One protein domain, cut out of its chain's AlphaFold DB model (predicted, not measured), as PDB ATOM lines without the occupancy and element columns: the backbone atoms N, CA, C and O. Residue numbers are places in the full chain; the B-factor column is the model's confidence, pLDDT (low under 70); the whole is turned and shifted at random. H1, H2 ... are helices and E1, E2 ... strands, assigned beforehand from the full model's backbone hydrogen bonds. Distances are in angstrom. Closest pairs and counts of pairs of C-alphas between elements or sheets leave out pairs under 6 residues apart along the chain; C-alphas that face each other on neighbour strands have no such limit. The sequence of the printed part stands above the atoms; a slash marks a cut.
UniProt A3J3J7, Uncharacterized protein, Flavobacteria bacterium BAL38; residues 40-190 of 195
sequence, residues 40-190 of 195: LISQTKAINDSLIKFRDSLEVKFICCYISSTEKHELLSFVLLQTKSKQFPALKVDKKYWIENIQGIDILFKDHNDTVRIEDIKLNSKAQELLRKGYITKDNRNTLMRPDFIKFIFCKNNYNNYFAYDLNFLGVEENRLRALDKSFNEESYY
ATOM      1  N   LEU A  40      12.431  55.340 -44.887       91.38
ATOM      2  CA  LEU A  40      11.551  55.983 -43.912       91.38
ATOM      3  C   LEU A  40      12.340  56.566 -42.733       91.38
ATOM      4  O   LEU A  40      12.129  57.718 -42.355       91.38
ATOM      5  N   ILE A  41      13.297  55.804 -42.195       93.88
ATOM      6  CA  ILE A  41      14.211  56.269 -41.140       93.88
ATOM      7  C   ILE A  41      14.983  57.503 -41.599       93.88
ATOM      8  O   ILE A  41      15.027  58.504 -40.890       93.88
ATOM      9  N   SER A  42      15.555  57.439 -42.801       88.88
ATOM     10  CA  SER A  42      16.403  58.506 -43.336       88.88
ATOM     11  C   SER A  42      15.621  59.796 -43.597       88.88
ATOM     12  O   SER A  42      16.159  60.884 -43.417       88.88
ATOM     13  N   GLN A  43      14.347  59.691 -43.981       88.88
ATOM     14  CA  GLN A  43      13.490  60.831 -44.325       88.88
ATOM     15  C   GLN A  43      12.741  61.423 -43.122       88.88
ATOM     16  O   GLN A  43      12.328  62.581 -43.159       88.88
ATOM     17  N   THR A  44      12.577  60.665 -42.033       90.88
ATOM     18  CA  THR A  44      11.789  61.107 -40.876       90.88
ATOM     19  C   THR A  44      12.659  61.861 -39.878       90.88
ATOM     20  O   THR A  44      13.471  61.268 -39.165       90.88
ATOM     21  N   LYS A  45      12.455  63.180 -39.761       90.62
ATOM     22  CA  LYS A  45      13.211  64.030 -38.821       90.62
ATOM     23  C   LYS A  45      13.160  63.509 -37.381       90.62
ATOM     24  O   LYS A  45      14.194  63.424 -36.737       90.62
ATOM     25  N   ALA A  46      11.990  63.098 -36.897       89.12
ATOM     26  CA  ALA A  46      11.835  62.614 -35.526       89.12
ATOM     27  C   ALA A  46      12.647  61.341 -35.229       89.12
ATOM     28  O   ALA A  46      13.200  61.205 -34.136       89.12
ATOM     29  N   ILE A  47      12.764  60.430 -36.204       94.69
ATOM     30  CA  ILE A  47      13.626  59.252 -36.071       94.69
ATOM     31  C   ILE A  47      15.091  59.687 -36.062       94.69
ATOM     32  O   ILE A  47      15.830  59.276 -35.173       94.69
ATOM     33  N   ASN A  48      15.504  60.542 -37.001       93.12
ATOM     34  CA  ASN A  48      16.878  61.046 -37.063       93.12
ATOM     35  C   ASN A  48      17.291  61.766 -35.766       93.12
ATOM     36  O   ASN A  48      18.346  61.473 -35.211       93.12
ATOM     37  N   ASP A  49      16.442  62.646 -35.235       92.06
ATOM     38  CA  ASP A  49      16.688  63.343 -33.967       92.06
ATOM     39  C   ASP A  49      16.795  62.349 -32.795       92.06
ATOM     40  O   ASP A  49      17.607  62.529 -31.884       92.06
ATOM     41  N   SER A  50      16.007  61.270 -32.824       93.38
ATOM     42  CA  SER A  50      16.075  60.198 -31.823       93.38
ATOM     43  C   SER A  50      17.367  59.389 -31.935       93.38
ATOM     44  O   SER A  50      18.006  59.131 -30.920       93.38
ATOM     45  N   LEU A  51      17.797  59.035 -33.149       95.44
ATOM     46  CA  LEU A  51      19.049  58.312 -33.396       95.44
ATOM     47  C   LEU A  51      20.274  59.121 -32.954       95.44
ATOM     48  O   LEU A  51      21.170  58.558 -32.322       95.44
ATOM     49  N   ILE A  52      20.284  60.438 -33.187       94.81
ATOM     50  CA  ILE A  52      21.322  61.344 -32.667       94.81
ATOM     51  C   ILE A  52      21.372  61.270 -31.138       94.81
ATOM     52  O   ILE A  52      22.438  61.047 -30.569       94.81
ATOM     53  N   LYS A  53      20.224  61.379 -30.457       92.94
ATOM     54  CA  LYS A  53      20.162  61.255 -28.988       92.94
ATOM     55  C   LYS A  53      20.627  59.880 -28.507       92.94
ATOM     56  O   LYS A  53      21.365  59.793 -27.528       92.94
ATOM     57  N   PHE A  54      20.236  58.805 -29.189       93.75
ATOM     58  CA  PHE A  54      20.669  57.449 -28.847       93.75
ATOM     59  C   PHE A  54      22.183  57.297 -28.964       93.75
ATOM     60  O   PHE A  54      22.806  56.747 -28.057       93.75
ATOM     61  N   ARG A  55      22.785  57.823 -30.028       94.69
ATOM     62  CA  ARG A  55      24.237  57.792 -30.219       94.69
ATOM     63  C   ARG A  55      24.966  58.664 -29.204       94.69
ATOM     64  O   ARG A  55      25.897  58.193 -28.569       94.69
ATOM     65  N   ASP A  56      24.561  59.918 -29.055       94.31
ATOM     66  CA  ASP A  56      25.379  60.916 -28.360       94.31
ATOM     67  C   ASP A  56      25.116  60.928 -26.853       94.31
ATOM     68  O   ASP A  56      26.035  61.115 -26.062       94.31
ATOM     69  N   SER A  57      23.864  60.713 -26.438       90.81
ATOM     70  CA  SER A  57      23.479  60.751 -25.020       90.81
ATOM     71  C   SER A  57      23.494  59.372 -24.361       90.81
ATOM     72  O   SER A  57      23.830  59.266 -23.185       90.81
ATOM     73  N   LEU A  58      23.125  58.316 -25.096       90.31
ATOM     74  CA  LEU A  58      23.042  56.946 -24.559       90.31
ATOM     75  C   LEU A  58      24.207  56.043 -25.007       90.31
ATOM     76  O   LEU A  58      24.311  54.900 -24.548       90.31
ATOM     77  N   GLU A  59      25.075  56.545 -25.892       92.69
ATOM     78  CA  GLU A  59      26.181  55.808 -26.522       92.69
ATOM     79  C   GLU A  59      25.728  54.467 -27.117       92.69
ATOM     80  O   GLU A  59      26.402  53.440 -26.992       92.69
ATOM     81  N   VAL A  60      24.551  54.467 -27.752       93.75
ATOM     82  CA  VAL A  60      24.009  53.292 -28.432       93.75
ATOM     83  C   VAL A  60      24.863  52.967 -29.650       93.75
ATOM     84  O   VAL A  60      25.010  53.784 -30.555       93.75
ATOM     85  N   LYS A  61      25.389  51.741 -29.699       92.31
ATOM     86  CA  LYS A  61      26.200  51.230 -30.820       92.31
ATOM     87  C   LYS A  61      25.444  50.258 -31.716       92.31
ATOM     88  O   LYS A  61      25.828  50.069 -32.867       92.31
ATOM     89  N   PHE A  62      24.404  49.618 -31.183       95.06
ATOM     90  CA  PHE A  62      23.655  48.584 -31.886       95.06
ATOM     91  C   PHE A  62      22.170  48.612 -31.526       95.06
ATOM     92  O   PHE A  62      21.807  48.598 -30.343       95.06
ATOM     93  N   ILE A  63      21.332  48.621 -32.562       95.62
ATOM     94  CA  ILE A  63      19.870  48.588 -32.472       95.62
ATOM     95  C   ILE A  63      19.348  47.391 -33.265       95.62
ATOM     96  O   ILE A  63      19.814  47.112 -34.368       95.62
ATOM     97  N   CYS A  64      18.331  46.716 -32.732       94.69
ATOM     98  CA  CYS A  64      17.483  45.840 -33.535       94.69
ATOM     99  C   CYS A  64      16.180  46.568 -33.870       94.69
ATOM    100  O   CYS A  64      15.428  46.932 -32.971       94.69
ATOM    101  N   CYS A  65      15.907  46.773 -35.154       96.19
ATOM    102  CA  CYS A  65      14.660  47.338 -35.646       96.19
ATOM    103  C   CYS A  65      13.726  46.209 -36.094       96.19
ATOM    104  O   CYS A  65      14.001  45.518 -37.077       96.19
ATOM    105  N   TYR A  66      12.618  46.020 -35.380       94.56
ATOM    106  CA  TYR A  66      11.536  45.153 -35.834       94.56
ATOM    107  C   TYR A  66      10.562  45.951 -36.692       94.56
ATOM    108  O   TYR A  66       9.987  46.939 -36.230       94.56
ATOM    109  N   ILE A  67      10.370  45.494 -37.923       95.44
ATOM    110  CA  ILE A  67       9.408  46.052 -38.866       95.44
ATOM    111  C   ILE A  67       8.134  45.224 -38.769       95.44
ATOM    112  O   ILE A  67       8.168  44.002 -38.914       95.44
ATOM    113  N   SER A  68       7.005  45.881 -38.544       93.25
ATOM    114  CA  SER A  68       5.685  45.265 -38.649       93.25
ATOM    115  C   SER A  68       4.724  46.197 -39.383       93.25
ATOM    116  O   SER A  68       5.068  47.318 -39.761       93.25
ATOM    117  N   SER A  69       3.541  45.697 -39.705       91.19
ATOM    118  CA  SER A  69       2.521  46.463 -40.414       91.19
ATOM    119  C   SER A  69       1.152  45.935 -40.037       91.19
ATOM    120  O   SER A  69       0.973  44.721 -39.926       91.19
ATOM    121  N   THR A  70       0.194  46.838 -39.891       91.50
ATOM    122  CA  THR A  70      -1.233  46.501 -39.841       91.50
ATOM    123  C   THR A  70      -1.861  46.817 -41.197       91.50
ATOM    124  O   THR A  70      -1.149  47.108 -42.162       91.50
ATOM    125  N   GLU A  71      -3.187  46.771 -41.305       91.25
ATOM    126  CA  GLU A  71      -3.889  47.211 -42.513       91.25
ATOM    127  C   GLU A  71      -3.549  48.672 -42.852       91.25
ATOM    128  O   GLU A  71      -3.157  48.960 -43.982       91.25
ATOM    129  N   LYS A  72      -3.583  49.562 -41.850       93.62
ATOM    130  CA  LYS A  72      -3.447  51.019 -42.032       93.62
ATOM    131  C   LYS A  72      -2.091  51.603 -41.640       93.62
ATOM    132  O   LYS A  72      -1.797  52.734 -42.016       93.62
ATOM    133  N   HIS A  73      -1.265  50.856 -40.909       94.62
ATOM    134  CA  HIS A  73      -0.053  51.404 -40.299       94.62
ATOM    135  C   HIS A  73       1.215  50.643 -40.677       94.62
ATOM    136  O   HIS A  73       1.192  49.424 -40.882       94.62
ATOM    137  N   GLU A  74       2.328  51.367 -40.689       93.25
ATOM    138  CA  GLU A  74       3.688  50.830 -40.695       93.25
ATOM    139  C   GLU A  74       4.355  51.102 -39.354       93.25
ATOM    140  O   GLU A  74       4.235  52.188 -38.789       93.25
ATOM    141  N   LEU A  75       5.017  50.087 -38.811       95.25
ATOM    142  CA  LEU A  75       5.542  50.111 -37.457       95.25
ATOM    143  C   LEU A  75       7.037  49.807 -37.481       95.25
ATOM    144  O   LEU A  75       7.461  48.779 -38.017       95.25
ATOM    145  N   LEU A  76       7.818  50.665 -36.830       96.69
ATOM    146  CA  LEU A  76       9.245  50.479 -36.597       96.69
ATOM    147  C   LEU A  76       9.505  50.445 -35.092       96.69
ATOM    148  O   LEU A  76       9.340  51.449 -34.404       96.69
ATOM    149  N   SER A  77       9.912  49.291 -34.569       95.62
ATOM    150  CA  SER A  77      10.224  49.121 -33.143       95.62
ATOM    151  C   SER A  77      11.730  49.008 -32.957       95.62
ATOM    152  O   SER A  77      12.325  47.989 -33.310       95.62
ATOM    153  N   PHE A  78      12.356  50.053 -32.425       95.75
ATOM    154  CA  PHE A  78      13.793  50.100 -32.188       95.75
ATOM    155  C   PHE A  78      14.090  49.613 -30.786       95.75
ATOM    156  O   PHE A  78      13.725  50.242 -29.796       95.75
ATOM    157  N   VAL A  79      14.803  48.506 -30.721       93.44
ATOM    158  CA  VAL A  79      15.272  47.896 -29.493       93.44
ATOM    159  C   VAL A  79      16.731  48.282 -29.271       93.44
ATOM    160  O   VAL A  79      17.590  47.957 -30.096       93.44
ATOM    161  N   LEU A  80      17.016  48.964 -28.161       92.38
ATOM    162  CA  LEU A  80      18.345  49.482 -27.838       92.38
ATOM    163  C   LEU A  80      19.155  48.398 -27.110       92.38
ATOM    164  O   LEU A  80      18.864  48.070 -25.962       92.38
ATOM    165  N   LEU A  81      20.149  47.804 -27.782       89.56
ATOM    166  CA  LEU A  81      20.817  46.586 -27.292       89.56
ATOM    167  C   LEU A  81      22.222  46.808 -26.733       89.56
ATOM    168  O   LEU A  81      22.681  46.026 -25.910       89.56
ATOM    169  N   GLN A  82      22.949  47.821 -27.188       88.31
ATOM    170  CA  GLN A  82      24.322  48.050 -26.729       88.31
ATOM    171  C   GLN A  82      24.479  49.527 -26.407       88.31
ATOM    172  O   GLN A  82      24.749  50.317 -27.308       88.31
ATOM    173  N   THR A  83      24.243  49.880 -25.145       85.69
ATOM    174  CA  THR A  83      24.328  51.249 -24.600       85.69
ATOM    175  C   THR A  83      25.568  51.383 -23.713       85.69
ATOM    176  O   THR A  83      26.194  50.377 -23.367       85.69
ATOM    177  N   LYS A  84      25.889  52.603 -23.263       82.69
ATOM    178  CA  LYS A  84      26.954  52.830 -22.267       82.69
ATOM    179  C   LYS A  84      26.766  52.022 -20.980       82.69
ATOM    180  O   LYS A  84      27.725  51.491 -20.430       82.69
ATOM    181  N   SER A  85      25.536  51.989 -20.469       81.75
ATOM    182  CA  SER A  85      25.210  51.493 -19.127       81.75
ATOM    183  C   SER A  85      24.713  50.050 -19.115       81.75
ATOM    184  O   SER A  85      24.633  49.438 -18.051       81.75
ATOM    185  N   LYS A  86      24.358  49.502 -20.280       84.50
ATOM    186  CA  LYS A  86      23.688  48.206 -20.400       84.50
ATOM    187  C   LYS A  86      24.088  47.515 -21.696       84.50
ATOM    188  O   LYS A  86      23.870  48.046 -22.789       84.50
ATOM    189  N   GLN A  87      24.634  46.313 -21.548       84.56
ATOM    190  CA  GLN A  87      24.903  45.392 -22.647       84.56
ATOM    191  C   GLN A  87      23.851  44.291 -22.635       84.56
ATOM    192  O   GLN A  87      23.632  43.645 -21.608       84.56
ATOM    193  N   PHE A  88      23.192  44.082 -23.768       86.94
ATOM    194  CA  PHE A  88      22.252  42.981 -23.921       86.94
ATOM    195  C   PHE A  88      22.947  41.737 -24.478       86.94
ATOM    196  O   PHE A  88      23.910  41.862 -25.243       86.94
ATOM    197  N   PRO A  89      22.453  40.533 -24.142       88.25
ATOM    198  CA  PRO A  89      22.935  39.306 -24.753       88.25
ATOM    199  C   PRO A  89      22.825  39.345 -26.278       88.25
ATOM    200  O   PRO A  89      21.914  39.969 -26.831       88.25
ATOM    201  N   ALA A  90      23.729  38.624 -26.940       89.88
ATOM    202  CA  ALA A  90      23.773  38.515 -28.389       89.88
ATOM    203  C   ALA A  90      22.402  38.145 -28.972       89.88
ATOM    204  O   ALA A  90      21.767  37.172 -28.552       89.88
ATOM    205  N   LEU A  91      21.956  38.898 -29.973       90.12
ATOM    206  CA  LEU A  91      20.683  38.644 -30.628       90.12
ATOM    207  C   LEU A  91      20.828  37.505 -31.641       90.12
ATOM    208  O   LEU A  91      21.628  37.586 -32.574       90.12
ATOM    209  N   LYS A  92      20.019  36.453 -31.498       89.44
ATOM    210  CA  LYS A  92      20.014  35.351 -32.464       89.44
ATOM    211  C   LYS A  92      19.593  35.858 -33.845       89.44
ATOM    212  O   LYS A  92      18.584  36.551 -33.965       89.44
ATOM    213  N   VAL A  93      20.349  35.531 -34.880       89.62
ATOM    214  CA  VAL A  93      20.042  35.816 -36.282       89.62
ATOM    215  C   VAL A  93      19.795  34.482 -36.968       89.62
ATOM    216  O   VAL A  93      20.722  33.794 -37.374       89.62
ATOM    217  N   ASP A  94      18.522  34.108 -37.023       86.81
ATOM    218  CA  ASP A  94      18.004  32.841 -37.550       86.81
ATOM    219  C   ASP A  94      16.857  33.051 -38.546       86.81
ATOM    220  O   ASP A  94      16.163  32.110 -38.911       86.81
ATOM    221  N   LYS A  95      16.640  34.298 -38.964       86.94
ATOM    222  CA  LYS A  95      15.623  34.734 -39.927       86.94
ATOM    223  C   LYS A  95      16.229  35.765 -40.864       86.94
ATOM    224  O   LYS A  95      17.290  36.316 -40.556       86.94
ATOM    225  N   LYS A  96      15.539  36.068 -41.966       88.25
ATOM    226  CA  LYS A  96      15.974  37.110 -42.905       88.25
ATOM    227  C   LYS A  96      16.209  38.430 -42.178       88.25
ATOM    228  O   LYS A  96      15.464  38.813 -41.277       88.25
ATOM    229  N   TYR A  97      17.270  39.113 -42.585       91.44
ATOM    230  CA  TYR A  97      17.681  40.362 -41.972       91.44
ATOM    231  C   TYR A  97      18.320  41.297 -42.992       91.44
ATOM    232  O   TYR A  97      18.795  40.873 -44.048       91.44
ATOM    233  N   TRP A  98      18.385  42.566 -42.613       93.44
ATOM    234  CA  TRP A  98      19.202  43.584 -43.258       93.44
ATOM    235  C   TRP A  98      20.005  44.315 -42.184       93.44
ATOM    236  O   TRP A  98      19.534  44.437 -41.057       93.44
ATOM    237  N   ILE A  99      21.218  44.771 -42.490       94.69
ATOM    238  CA  ILE A  99      21.978  45.626 -41.571       94.69
ATOM    239  C   ILE A  99      22.382  46.874 -42.326       94.69
ATOM    240  O   ILE A  99      22.964  46.759 -43.402       94.69
ATOM    241  N   GLU A 100      22.121  48.029 -41.727       95.06
ATOM    242  CA  GLU A 100      22.576  49.318 -42.233       95.06
ATOM    243  C   GLU A 100      23.275  50.102 -41.123       95.06
ATOM    244  O   GLU A 100      22.874  50.014 -39.959       95.06
ATOM    245  N   ASN A 101      24.311  50.867 -41.471       94.69
ATOM    246  CA  ASN A 101      24.871  51.845 -40.541       94.69
ATOM    247  C   ASN A 101      24.200  53.199 -40.780       94.69
ATOM    248  O   ASN A 101      24.384  53.812 -41.829       94.69
ATOM    249  N   ILE A 102      23.425  53.662 -39.803       94.56
ATOM    250  CA  ILE A 102      22.698  54.929 -39.896       94.56
ATOM    251  C   ILE A 102      23.208  55.843 -38.793       94.56
ATOM    252  O   ILE A 102      23.126  55.521 -37.608       94.56
ATOM    253  N   GLN A 103      23.781  56.979 -39.198       91.12
ATOM    254  CA  GLN A 103      24.352  57.984 -38.298       91.12
ATOM    255  C   GLN A 103      25.400  57.429 -37.312       91.12
ATOM    256  O   GLN A 103      25.588  57.998 -36.241       91.12
ATOM    257  N   GLY A 104      26.116  56.355 -37.660       91.69
ATOM    258  CA  GLY A 104      27.125  55.737 -36.793       91.69
ATOM    259  C   GLY A 104      26.595  54.632 -35.875       91.69
ATOM    260  O   GLY A 104      27.388  54.030 -35.153       91.69
ATOM    261  N   ILE A 105      25.297  54.315 -35.923       95.50
ATOM    262  CA  ILE A 105      24.700  53.174 -35.220       95.50
ATOM    263  C   ILE A 105      24.509  52.023 -36.211       95.50
ATOM    264  O   ILE A 105      23.921  52.210 -37.276       95.50
ATOM    265  N   ASP A 106      24.971  50.821 -35.859       96.25
ATOM    266  CA  ASP A 106      24.636  49.618 -36.624       96.25
ATOM    267  C   ASP A 106      23.187  49.202 -36.294       96.25
ATOM    268  O   ASP A 106      22.861  48.917 -35.137       96.25
ATOM    269  N   ILE A 107      22.303  49.166 -37.295       96.94
ATOM    270  CA  ILE A 107      20.889  48.796 -37.133       96.94
ATOM    271  C   ILE A 107      20.614  47.487 -37.868       96.94
ATOM    272  O   ILE A 107      20.712  47.421 -39.092       96.94
ATOM    273  N   LEU A 108      20.244  46.447 -37.119       95.44
ATOM    274  CA  LEU A 108      19.767  45.173 -37.656       95.44
ATOM    275  C   LEU A 108      18.249  45.221 -37.829       95.44
ATOM    276  O   LEU A 108      17.511  45.272 -36.849       95.44
ATOM    277  N   PHE A 109      17.780  45.132 -39.062       95.06
ATOM    278  CA  PHE A 109      16.369  45.057 -39.401       95.06
ATOM    279  C   PHE A 109      15.898  43.611 -39.452       95.06
ATOM    280  O   PHE A 109      16.542  42.754 -40.063       95.06
ATOM    281  N   LYS A 110      14.742  43.362 -38.840       92.19
ATOM    282  CA  LYS A 110      14.027  42.088 -38.884       92.19
ATOM    283  C   LYS A 110      12.556  42.337 -39.145       92.19
ATOM    284  O   LYS A 110      11.967  43.240 -38.561       92.19
ATOM    285  N   ASP A 111      11.949  41.500 -39.968       90.25
ATOM    286  CA  ASP A 111      10.499  41.478 -40.091       90.25
ATOM    287  C   ASP A 111       9.908  40.730 -38.889       90.25
ATOM    288  O   ASP A 111      10.258  39.578 -38.619       90.25
ATOM    289  N   HIS A 112       9.039  41.397 -38.132       86.06
ATOM    290  CA  HIS A 112       8.368  40.797 -36.981       86.06
ATOM    291  C   HIS A 112       7.417  39.670 -37.400       86.06
ATOM    292  O   HIS A 112       7.258  38.693 -36.669       86.06
ATOM    293  N   ASN A 113       6.826  39.793 -38.590       81.81
ATOM    294  CA  ASN A 113       5.856  38.844 -39.123       81.81
ATOM    295  C   ASN A 113       6.532  37.647 -39.808       81.81
ATOM    296  O   ASN A 113       5.856  36.673 -40.139       81.81
ATOM    297  N   ASP A 114       7.852  37.687 -40.027       80.75
ATOM    298  CA  ASP A 114       8.560  36.557 -40.618       80.75
ATOM    299  C   ASP A 114       8.645  35.406 -39.613       80.75
ATOM    300  O   ASP A 114       9.299  35.489 -38.570       80.75
ATOM    301  N   THR A 115       7.964  34.307 -39.913       77.88
ATOM    302  CA  THR A 115       7.963  33.081 -39.110       77.88
ATOM    303  C   THR A 115       9.000  32.069 -39.587       77.88
ATOM    304  O   THR A 115       9.262  31.095 -38.879       77.88
ATOM    305  N   VAL A 116       9.619  32.294 -40.752       79.94
ATOM    306  CA  VAL A 116      10.511  31.325 -41.391       79.94
ATOM    307  C   VAL A 116      11.893  31.401 -40.762       79.94
ATOM    308  O   VAL A 116      12.571  32.425 -40.826       79.94
ATOM    309  N   ARG A 117      12.329  30.292 -40.160       80.81
ATOM    310  CA  ARG A 117      13.708  30.139 -39.693       80.81
ATOM    311  C   ARG A 117      14.599  29.644 -40.827       80.81
ATOM    312  O   ARG A 117      14.175  28.820 -41.631       80.81
ATOM    313  N   ILE A 118      15.830  30.139 -40.865       80.62
ATOM    314  CA  ILE A 118      16.868  29.754 -41.819       80.62
ATOM    315  C   ILE A 118      18.024  29.177 -41.008       80.62
ATOM    316  O   ILE A 118      18.708  29.917 -40.303       80.62
ATOM    317  N   GLU A 119      18.223  27.864 -41.106       72.94
ATOM    318  CA  GLU A 119      19.302  27.164 -40.395       72.94
ATOM    319  C   GLU A 119      20.679  27.670 -40.861       72.94
ATOM    320  O   GLU A 119      21.486  28.111 -40.044       72.94
ATOM    321  N   ASP A 120      20.889  27.766 -42.178       76.56
ATOM    322  CA  ASP A 120      22.155  28.207 -42.776       76.56
ATOM    323  C   ASP A 120      22.116  29.655 -43.259       76.56
ATOM    324  O   ASP A 120      22.271  29.973 -44.446       76.56
ATOM    325  N   ILE A 121      21.912  30.584 -42.328       83.12
ATOM    326  CA  ILE A 121      21.861  31.987 -42.716       83.12
ATOM    327  C   ILE A 121      23.232  32.501 -43.185       83.12
ATOM    328  O   ILE A 121      24.243  32.449 -42.467       83.12
ATOM    329  N   LYS A 122      23.278  33.026 -44.413       84.75
ATOM    330  CA  LYS A 122      24.489  33.635 -44.973       84.75
ATOM    331  C   LYS A 122      24.771  34.959 -44.263       84.75
ATOM    332  O   LYS A 122      23.915  35.842 -44.196       84.75
ATOM    333  N   LEU A 123      25.978  35.089 -43.711       86.38
ATOM    334  CA  LEU A 123      26.434  36.322 -43.070       86.38
ATOM    335  C   LEU A 123      27.190  37.184 -44.069       86.38
ATOM    336  O   LEU A 123      28.224  36.759 -44.584       86.38
ATOM    337  N   ASN A 124      26.699  38.399 -44.302       88.25
ATOM    338  CA  ASN A 124      27.475  39.416 -45.004       88.25
ATOM    339  C   ASN A 124      28.624  39.939 -44.111       88.25
ATOM    340  O   ASN A 124      28.703  39.624 -42.921       88.25
ATOM    341  N   SER A 125      29.525  40.742 -44.679       92.19
ATOM    342  CA  SER A 125      30.703  41.270 -43.970       92.19
ATOM    343  C   SER A 125      30.340  42.031 -42.689       92.19
ATOM    344  O   SER A 125      30.979  41.846 -41.652       92.19
ATOM    345  N   LYS A 126      29.271  42.833 -42.729       93.25
ATOM    346  CA  LYS A 126      28.782  43.582 -41.569       93.25
ATOM    347  C   LYS A 126      28.217  42.655 -40.487       93.25
ATOM    348  O   LYS A 126      28.535  42.820 -39.314       93.25
ATOM    349  N   ALA A 127      27.454  41.628 -40.846       92.50
ATOM    350  CA  ALA A 127      26.966  40.636 -39.892       92.50
ATOM    351  C   ALA A 127      28.123  39.854 -39.246       92.50
ATOM    352  O   ALA A 127      28.102  39.607 -38.043       92.50
ATOM    353  N   GLN A 128      29.175  39.523 -40.002       94.31
ATOM    354  CA  GLN A 128      30.387  38.909 -39.444       94.31
ATOM    355  C   GLN A 128      31.120  39.840 -38.464       94.31
ATOM    356  O   GLN A 128      31.680  39.382 -37.470       94.31
ATOM    357  N   GLU A 129      31.131  41.153 -38.713       94.88
ATOM    358  CA  GLU A 129      31.634  42.151 -37.761       94.88
ATOM    359  C   GLU A 129      30.819  42.144 -36.458       94.88
ATOM    360  O   GLU A 129      31.394  42.026 -35.378       94.88
ATOM    361  N   LEU A 130      29.488  42.198 -36.552       94.25
ATOM    362  CA  LEU A 130      28.601  42.174 -35.383       94.25
ATOM    363  C   LEU A 130      28.681  40.857 -34.600       94.25
ATOM    364  O   LEU A 130      28.599  40.871 -33.372       94.25
ATOM    365  N   LEU A 131      28.875  39.731 -35.292       93.62
ATOM    366  CA  LEU A 131      29.105  38.426 -34.671       93.62
ATOM    367  C   LEU A 131      30.405  38.436 -33.857       93.62
ATOM    368  O   LEU A 131      30.402  38.028 -32.701       93.62
ATOM    369  N   ARG A 132      31.501  38.969 -34.420       93.88
ATOM    370  CA  ARG A 132      32.790  39.109 -33.714       93.88
ATOM    371  C   ARG A 132      32.709  40.045 -32.508       93.88
ATOM    372  O   ARG A 132      33.379  39.798 -31.513       93.88
ATOM    373  N   LYS A 133      31.878  41.090 -32.578       92.12
ATOM    374  CA  LYS A 133      31.580  41.982 -31.440       92.12
ATOM    375  C   LYS A 133      30.700  41.323 -30.364       92.12
ATOM    376  O   LYS A 133      30.510  41.915 -29.309       92.12
ATOM    377  N   GLY A 134      30.135  40.142 -30.626       91.44
ATOM    378  CA  GLY A 134      29.200  39.467 -29.723       91.44
ATOM    379  C   GLY A 134      27.801  40.091 -29.693       91.44
ATOM    380  O   GLY A 134      27.033  39.830 -28.772       91.44
ATOM    381  N   TYR A 135      27.446  40.924 -30.675       92.31
ATOM    382  CA  TYR A 135      26.142  41.600 -30.716       92.31
ATOM    383  C   TYR A 135      25.047  40.717 -31.320       92.31
ATOM    384  O   TYR A 135      23.870  40.864 -30.985       92.31
ATOM    385  N   ILE A 136      25.434  39.780 -32.188       92.88
ATOM    386  CA  ILE A 136      24.550  38.770 -32.776       92.88
ATOM    387  C   ILE A 136      25.132  37.362 -32.613       92.88
ATOM    388  O   ILE A 136      26.305  37.208 -32.293       92.88
ATOM    389  N   THR A 137      24.317  36.330 -32.835       91.31
ATOM    390  CA  THR A 137      24.700  34.907 -32.730       91.31
ATOM    391  C   THR A 137      23.844  34.036 -33.654       91.31
ATOM    392  O   THR A 137      22.745  34.441 -34.025       91.31
ATOM    393  N   LYS A 138      24.319  32.843 -34.027       87.12
ATOM    394  CA  LYS A 138      23.527  31.827 -34.752       87.12
ATOM    395  C   LYS A 138      23.006  30.722 -33.828       87.12
ATOM    396  O   LYS A 138      21.887  30.231 -33.988       87.12
ATOM    397  N   ASP A 139      23.786  30.404 -32.802       79.00
ATOM    398  CA  ASP A 139      23.663  29.140 -32.076       79.00
ATOM    399  C   ASP A 139      22.902  29.277 -30.750       79.00
ATOM    400  O   ASP A 139      22.347  28.307 -30.238       79.00
ATOM    401  N   ASN A 140      22.776  30.496 -30.211       72.31
ATOM    402  CA  ASN A 140      22.097  30.705 -28.929       72.31
ATOM    403  C   ASN A 140      20.568  30.706 -29.053       72.31
ATOM    404  O   ASN A 140      19.996  30.862 -30.136       72.31
ATOM    405  N   ARG A 141      19.891  30.534 -27.913       72.44
ATOM    406  CA  ARG A 141      18.436  30.706 -27.791       72.44
ATOM    407  C   ARG A 141      18.058  32.182 -27.907       72.44
ATOM    408  O   ARG A 141      18.866  33.064 -27.633       72.44
ATOM    409  N   ASN A 142      16.803  32.437 -28.271       71.44
ATOM    410  CA  ASN A 142      16.256  33.787 -28.228       71.44
ATOM    411  C   ASN A 142      16.241  34.299 -26.786       71.44
ATOM    412  O   ASN A 142      15.733  33.634 -25.883       71.44
ATOM    413  N   THR A 143      16.793  35.489 -26.589       70.62
ATOM    414  CA  THR A 143      16.785  36.187 -25.306       70.62
ATOM    415  C   THR A 143      15.362  36.646 -24.984       70.62
ATOM    416  O   THR A 143      14.732  37.310 -25.801       70.62
ATOM    417  N   LEU A 144      14.861  36.312 -23.789       68.44
ATOM    418  CA  LEU A 144      13.534  36.722 -23.295       68.44
ATOM    419  C   LEU A 144      13.564  38.030 -22.484       68.44
ATOM    420  O   LEU A 144      12.587  38.387 -21.832       68.44
ATOM    421  N   MET A 145      14.691  38.741 -22.482       71.62
ATOM    422  CA  MET A 145      14.785  40.028 -21.797       71.62
ATOM    423  C   MET A 145      13.892  41.050 -22.499       71.62
ATOM    424  O   MET A 145      13.774  41.021 -23.723       71.62
ATOM    425  N   ARG A 146      13.299  41.963 -21.723       72.12
ATOM    426  CA  ARG A 146      12.552  43.117 -22.232       72.12
ATOM    427  C   ARG A 146      13.493  44.326 -22.294       72.12
ATOM    428  O   ARG A 146      13.711  44.973 -21.269       72.12
ATOM    429  N   PRO A 147      14.146  44.573 -23.437       82.31
ATOM    430  CA  PRO A 147      15.008  45.727 -23.614       82.31
ATOM    431  C   PRO A 147      14.233  47.037 -23.635       82.31
ATOM    432  O   PRO A 147      13.028  47.062 -23.892       82.31
ATOM    433  N   ASP A 148      14.970  48.119 -23.401       88.56
ATOM    434  CA  ASP A 148      14.477  49.466 -23.640       88.56
ATOM    435  C   ASP A 148      14.227  49.620 -25.140       88.56
ATOM    436  O   ASP A 148      15.043  49.209 -25.977       88.56
ATOM    437  N   PHE A 149      13.065  50.162 -25.486       91.50
ATOM    438  CA  PHE A 149      12.668  50.324 -26.870       91.50
ATOM    439  C   PHE A 149      11.918  51.632 -27.075       91.50
ATOM    440  O   PHE A 149      11.293  52.162 -26.154       91.50
ATOM    441  N   ILE A 150      11.957  52.102 -28.315       94.81
ATOM    442  CA  ILE A 150      11.052  53.118 -28.838       94.81
ATOM    443  C   ILE A 150      10.308  52.516 -30.027       94.81
ATOM    444  O   ILE A 150      10.900  51.808 -30.846       94.81
ATOM    445  N   LYS A 151       9.007  52.761 -30.120       95.62
ATOM    446  CA  LYS A 151       8.193  52.344 -31.259       95.62
ATOM    447  C   LYS A 151       7.680  53.574 -31.980       95.62
ATOM    448  O   LYS A 151       7.123  54.463 -31.350       95.62
ATOM    449  N   PHE A 152       7.855  53.591 -33.293       96.38
ATOM    450  CA  PHE A 152       7.271  54.571 -34.195       96.38
ATOM    451  C   PHE A 152       6.165  53.894 -35.000       96.38
ATOM    452  O   PHE A 152       6.381  52.824 -35.576       96.38
ATOM    453  N   ILE A 153       4.986  54.505 -35.025       95.88
ATOM    454  CA  ILE A 153       3.813  54.033 -35.756       95.88
ATOM    455  C   ILE A 153       3.409  55.121 -36.732       95.88
ATOM    456  O   ILE A 153       3.057  56.224 -36.322       95.88
ATOM    457  N   PHE A 154       3.438  54.792 -38.012       94.56
ATOM    458  CA  PHE A 154       3.117  55.693 -39.103       94.56
ATOM    459  C   PHE A 154       1.820  55.273 -39.768       94.56
ATOM    460  O   PHE A 154       1.568  54.079 -39.938       94.56
ATOM    461  N   CYS A 155       1.040  56.244 -40.229       93.56
ATOM    462  CA  CYS A 155       0.021  55.960 -41.225       93.56
ATOM    463  C   CYS A 155       0.669  55.589 -42.557       93.56
ATOM    464  O   CYS A 155       1.548  56.301 -43.053       93.56
ATOM    465  N   LYS A 156       0.200  54.500 -43.171       89.75
ATOM    466  CA  LYS A 156       0.566  54.181 -44.554       89.75
ATOM    467  C   LYS A 156       0.211  55.362 -45.451       89.75
ATOM    468  O   LYS A 156      -0.833  55.983 -45.275       89.75
ATOM    469  N   ASN A 157       1.092  55.674 -46.396       85.88
ATOM    470  CA  ASN A 157       0.957  56.794 -47.335       85.88
ATOM    471  C   ASN A 157       0.988  58.206 -46.706       85.88
ATOM    472  O   ASN A 157       0.942  59.188 -47.443       85.88
ATOM    473  N   ASN A 158       1.108  58.343 -45.380       88.81
ATOM    474  CA  ASN A 158       1.285  59.632 -44.709       88.81
ATOM    475  C   ASN A 158       2.233  59.507 -43.508       88.81
ATOM    476  O   ASN A 158       1.816  59.527 -42.351       88.81
ATOM    477  N   TYR A 159       3.531  59.437 -43.795       86.19
ATOM    478  CA  TYR A 159       4.578  59.292 -42.778       86.19
ATOM    479  C   TYR A 159       4.787  60.534 -41.895       86.19
ATOM    480  O   TYR A 159       5.492  60.467 -40.893       86.19
ATOM    481  N   ASN A 160       4.145  61.661 -42.222       86.81
ATOM    482  CA  ASN A 160       4.110  62.829 -41.341       86.81
ATOM    483  C   ASN A 160       3.076  62.673 -40.216       86.81
ATOM    484  O   ASN A 160       3.196  63.337 -39.188       86.81
ATOM    485  N   ASN A 161       2.080  61.797 -40.390       91.81
ATOM    486  CA  ASN A 161       1.132  61.431 -39.347       91.81
ATOM    487  C   ASN A 161       1.636  60.182 -38.620       91.81
ATOM    488  O   ASN A 161       1.482  59.053 -39.099       91.81
ATOM    489  N   TYR A 162       2.280  60.402 -37.479       94.06
ATOM    490  CA  TYR A 162       2.877  59.334 -36.697       94.06
ATOM    491  C   TYR A 162       2.653  59.535 -35.203       94.06
ATOM    492  O   TYR A 162       2.489  60.654 -34.715       94.06
ATOM    493  N   PHE A 163       2.699  58.425 -34.478       95.38
ATOM    494  CA  PHE A 163       2.805  58.393 -33.028       95.38
ATOM    495  C   PHE A 163       4.082  57.649 -32.647       95.38
ATOM    496  O   PHE A 163       4.467  56.682 -33.309       95.38
ATOM    497  N   ALA A 164       4.754  58.102 -31.596       95.19
ATOM    498  CA  ALA A 164       5.933  57.434 -31.073       95.19
ATOM    499  C   ALA A 164       5.836  57.321 -29.559       95.19
ATOM    500  O   ALA A 164       5.426  58.269 -28.890       95.19
ATOM    501  N   TYR A 165       6.230  56.172 -29.023       94.62
ATOM    502  CA  TYR A 165       6.200  55.927 -27.588       94.62
ATOM    503  C   TYR A 165       7.347  55.006 -27.155       94.62
ATOM    504  O   TYR A 165       7.918  54.274 -27.969       94.62
ATOM    505  N   ASP A 166       7.670  55.024 -25.865       92.81
ATOM    506  CA  ASP A 166       8.671  54.159 -25.241       92.81
ATOM    507  C   ASP A 166       8.048  53.153 -24.251       92.81
ATOM    508  O   ASP A 166       6.838  53.116 -24.012       92.81
ATOM    509  N   LEU A 167       8.887  52.314 -23.645       88.50
ATOM    510  CA  LEU A 167       8.444  51.344 -22.640       88.50
ATOM    511  C   LEU A 167       7.739  52.001 -21.433       88.50
ATOM    512  O   LEU A 167       6.809  51.409 -20.881       88.50
ATOM    513  N   ASN A 168       8.164  53.202 -21.029       92.12
ATOM    514  CA  ASN A 168       7.596  53.900 -19.875       92.12
ATOM    515  C   ASN A 168       6.164  54.354 -20.152       92.12
ATOM    516  O   ASN A 168       5.295  54.161 -19.302       92.12
ATOM    517  N   PHE A 169       5.908  54.890 -21.348       94.88
ATOM    518  CA  PHE A 169       4.564  55.259 -21.786       94.88
ATOM    519  C   PHE A 169       3.588  54.083 -21.653       94.88
ATOM    520  O   PHE A 169       2.528  54.235 -21.047       94.88
ATOM    521  N   LEU A 170       3.972  52.894 -22.136       91.25
ATOM    522  CA  LEU A 170       3.128  51.701 -22.013       91.25
ATOM    523  C   LEU A 170       2.837  51.344 -20.554       91.25
ATOM    524  O   LEU A 170       1.693  51.054 -20.219       91.25
ATOM    525  N   GLY A 171       3.853  51.376 -19.688       91.38
ATOM    526  CA  GLY A 171       3.679  51.060 -18.269       91.38
ATOM    527  C   GLY A 171       2.742  52.037 -17.554       91.38
ATOM    528  O   GLY A 171       1.919  51.620 -16.739       91.38
ATOM    529  N   VAL A 172       2.832  53.330 -17.877       95.12
ATOM    530  CA  VAL A 172       1.940  54.364 -17.329       95.12
ATOM    531  C   VAL A 172       0.504  54.144 -17.798       95.12
ATOM    532  O   VAL A 172      -0.411  54.105 -16.972       95.12
ATOM    533  N   GLU A 173       0.296  53.951 -19.098       95.25
ATOM    534  CA  GLU A 173      -1.042  53.793 -19.666       95.25
ATOM    535  C   GLU A 173      -1.716  52.481 -19.258       95.25
ATOM    536  O   GLU A 173      -2.911  52.466 -18.955       95.25
ATOM    537  N   GLU A 174      -0.959  51.389 -19.167       93.75
ATOM    538  CA  GLU A 174      -1.468  50.110 -18.680       93.75
ATOM    539  C   GLU A 174      -1.943  50.218 -17.224       93.75
ATOM    540  O   GLU A 174      -3.050  49.784 -16.899       93.75
ATOM    541  N   ASN A 175      -1.163  50.864 -16.351       95.25
ATOM    542  CA  ASN A 175      -1.562  51.095 -14.960       95.25
ATOM    543  C   ASN A 175      -2.792  52.004 -14.856       95.25
ATOM    544  O   ASN A 175      -3.691  51.735 -14.057       95.25
ATOM    545  N   ARG A 176      -2.866  53.052 -15.687       95.88
ATOM    546  CA  ARG A 176      -4.016  53.962 -15.734       95.88
ATOM    547  C   ARG A 176      -5.296  53.235 -16.145       95.88
ATOM    548  O   ARG A 176      -6.333  53.454 -15.530       95.88
ATOM    549  N   LEU A 177      -5.245  52.379 -17.169       94.88
ATOM    550  CA  LEU A 177      -6.413  51.616 -17.624       94.88
ATOM    551  C   LEU A 177      -6.837  50.549 -16.613       94.88
ATOM    552  O   LEU A 177      -8.033  50.410 -16.366       94.88
ATOM    553  N   ARG A 178      -5.882  49.870 -15.965       93.38
ATOM    554  CA  ARG A 178      -6.170  48.931 -14.869       93.38
ATOM    555  C   ARG A 178      -6.884  49.607 -13.702       93.38
ATOM    556  O   ARG A 178      -7.848  49.055 -13.197       93.38
ATOM    557  N   ALA A 179      -6.465  50.813 -13.314       96.31
ATOM    558  CA  ALA A 179      -7.140  51.587 -12.268       96.31
ATOM    559  C   ALA A 179      -8.580  52.007 -12.638       96.31
ATOM    560  O   ALA A 179      -9.339  52.427 -11.769       96.31
ATOM    561  N   LEU A 180      -8.947  51.915 -13.919       96.06
ATOM    562  CA  LEU A 180     -10.280  52.208 -14.449       96.06
ATOM    563  C   LEU A 180     -11.058  50.938 -14.834       96.06
ATOM    564  O   LEU A 180     -12.064  51.056 -15.533       96.06
ATOM    565  N   ASP A 181     -10.570  49.747 -14.463       94.81
ATOM    566  CA  ASP A 181     -11.116  48.441 -14.865       94.81
ATOM    567  C   ASP A 181     -11.300  48.291 -16.389       94.81
ATOM    568  O   ASP A 181     -12.240  47.662 -16.882       94.81
ATOM    569  N   LYS A 182     -10.389  48.887 -17.172       95.00
ATOM    570  CA  LYS A 182     -10.374  48.805 -18.638       95.00
ATOM    571  C   LYS A 182      -9.238  47.921 -19.134       95.00
ATOM    572  O   LYS A 182      -8.113  47.984 -18.643       95.00
ATOM    573  N   SER A 183      -9.520  47.151 -20.180       92.75
ATOM    574  CA  SER A 183      -8.507  46.367 -20.887       92.75
ATOM    575  C   SER A 183      -7.532  47.274 -21.637       92.75
ATOM    576  O   SER A 183      -7.939  48.216 -22.317       92.75
ATOM    577  N   PHE A 184      -6.241  46.954 -21.550       92.50
ATOM    578  CA  PHE A 184      -5.208  47.613 -22.339       92.50
ATOM    579  C   PHE A 184      -5.265  47.140 -23.800       92.50
ATOM    580  O   PHE A 184      -5.237  45.939 -24.069       92.50
ATOM    581  N   ASN A 185      -5.320  48.087 -24.740       92.50
ATOM    582  CA  ASN A 185      -5.155  47.838 -26.170       92.50
ATOM    583  C   ASN A 185      -4.190  48.875 -26.753       92.50
ATOM    584  O   ASN A 185      -4.516  50.060 -26.826       92.50
ATOM    585  N   GLU A 186      -3.022  48.420 -27.195       91.31
ATOM    586  CA  GLU A 186      -1.984  49.286 -27.750       91.31
ATOM    587  C   GLU A 186      -2.453  50.053 -28.997       91.31
ATOM    588  O   GLU A 186      -2.115  51.222 -29.171       91.31
ATOM    589  N   GLU A 187      -3.283  49.432 -29.840       92.69
ATOM    590  CA  GLU A 187      -3.742  50.048 -31.092       92.69
ATOM    591  C   GLU A 187      -4.650  51.263 -30.861       92.69
ATOM    592  O   GLU A 187      -4.820  52.083 -31.759       92.69
ATOM    593  N   SER A 188      -5.185  51.436 -29.647       91.31
ATOM    594  CA  SER A 188      -5.966  52.628 -29.288       91.31
ATOM    595  C   SER A 188      -5.145  53.924 -29.280       91.31
ATOM    596  O   SER A 188      -5.723  55.008 -29.320       91.31
ATOM    597  N   TYR A 189      -3.813  53.815 -29.266       92.94
ATOM    598  CA  TYR A 189      -2.885  54.947 -29.315       92.94
ATOM    599  C   TYR A 189      -2.317  55.197 -30.714       92.94
ATOM    600  O   TYR A 189      -1.497  56.097 -30.896       92.94
ATOM    601  N   TYR A 190      -2.695  54.393 -31.711       95.00
ATOM    602  CA  TYR A 190      -2.194  54.577 -33.068       95.00
ATOM    603  C   TYR A 190      -2.776  55.862 -33.677       95.00
ATOM    604  O   TYR A 190      -3.909  56.240 -33.363       95.00
TER     605      TYR A 190
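This is residues 40 to 190 of the 195 residues of an uncharacterized protein of Flavobacteria bacterium BAL38 (UniProt A3J3J7). A single strongly twisted sheet of six strands curls so that its two ends turn toward one side, and H2 spans the hollow between E6 at one end and E4 near the other. H3 sits beyond the E3 end, reached by a long link from E4 and left by another long link, residues 133 to 148, that runs back to E5, while H4 and H5 sit near the E6 end. The 151 printed residues hold five named helices and six named strands, running H1 H2 E1 E2 E3 E4 H3 E5 E6 H4 H5; the class is mixed, helices and strands. The sheet's order is E3 E4 E1 E2 E5 E6, mixed, with just E4 and E1 parallel. The whole is compact, with a radius of gyration of the C-alphas of 16.3 A and spans of 48 by 34 by 32 A.

E1, residues 62 to 69, and E2, residues 73 to 82, form an antiparallel hairpin, with N 66 and O 77 2.9 A apart, within hydrogen-bond range. On one side of E1 is E4, residues 105 to 111, parallel to it, with N 65 and O 108 at 2.8 A. The edge strand E3, residues 97 to 102, forms an antiparallel hairpin with E4, with N 100 and O 107 at 3.0 A. E5, residues 149 to 155, is antiparallel to E2, with N 76 and O 152 at 2.9 A. The other edge strand, E6, residues 158 to 166, forms an antiparallel hairpin with E5, with N 153 and O 163 at 2.8 A; E6 bends by 62 degrees at residue 161. From edge to edge the strands' lines turn by 92 degrees. H2, residues 45 to 56, is on one face of the sheet, two layers, a helix on a sheet, at a height over the sheet of 7.3 A. It lies over none of the strands, but only just, with 2 of its C-alphas falling on E4; its closest C-alphas to E4 are those of Arg 55 and Ile 105, 6.8 A apart. H1, residues 40 to 43, and H2 only just touch, only at the corner, with 3 pairs of C-alphas within 8 A, the closest those of Ile 41 and Ile 47 at 5.9 A. H1 stands at the sheet's level, its height over the sheet 1.0 A, on a local plane fitted to just 6 of the sheet's C-alphas. H3, residues 125 to 132, only grazes the sheet with residues 126 to 130; its closest C-alphas to E3 are those of Lys 126 and Ile 99, 7.1 A apart. H4, residues 167 to 178, only grazes it with residues 167 to 169, and H5, residues 186 to 189, only just does so with residues 187 to 189. H4 and H5 are only just apart, at 8.1 A. In H2, H3 and H4 every O i to N i+4 pair is within hydrogen-bond range; H1 and H5 are too short for such a pair.

H1 begins at C-alpha 40 (11.551, 55.983, -43.912). From first to last C-alpha E2 measures 28.1 A, E1 22.9 A, E6 21.5 A, E5 19.9 A, E4 19.0 A, H4 16.7 A, H2 16.3 A and E3 15.5 A. E2 begins at C-alpha 73 (-0.053, 51.404, -40.299), and H5 ends at C-alpha 189 (-2.885, 54.947, -29.315).

The C-alphas of Ser 125 and Leu 180 are the two farthest apart, at 51.7 A. The printed part has no cut. The links E2 to E3, E4 to H3 and H3 to E5 are long; residues 91 to 92 in the first pair with residues 136 to 137 in the last, parallel. Mean pLDDT of the printed part is 90.3, and just residue 144 is under 70.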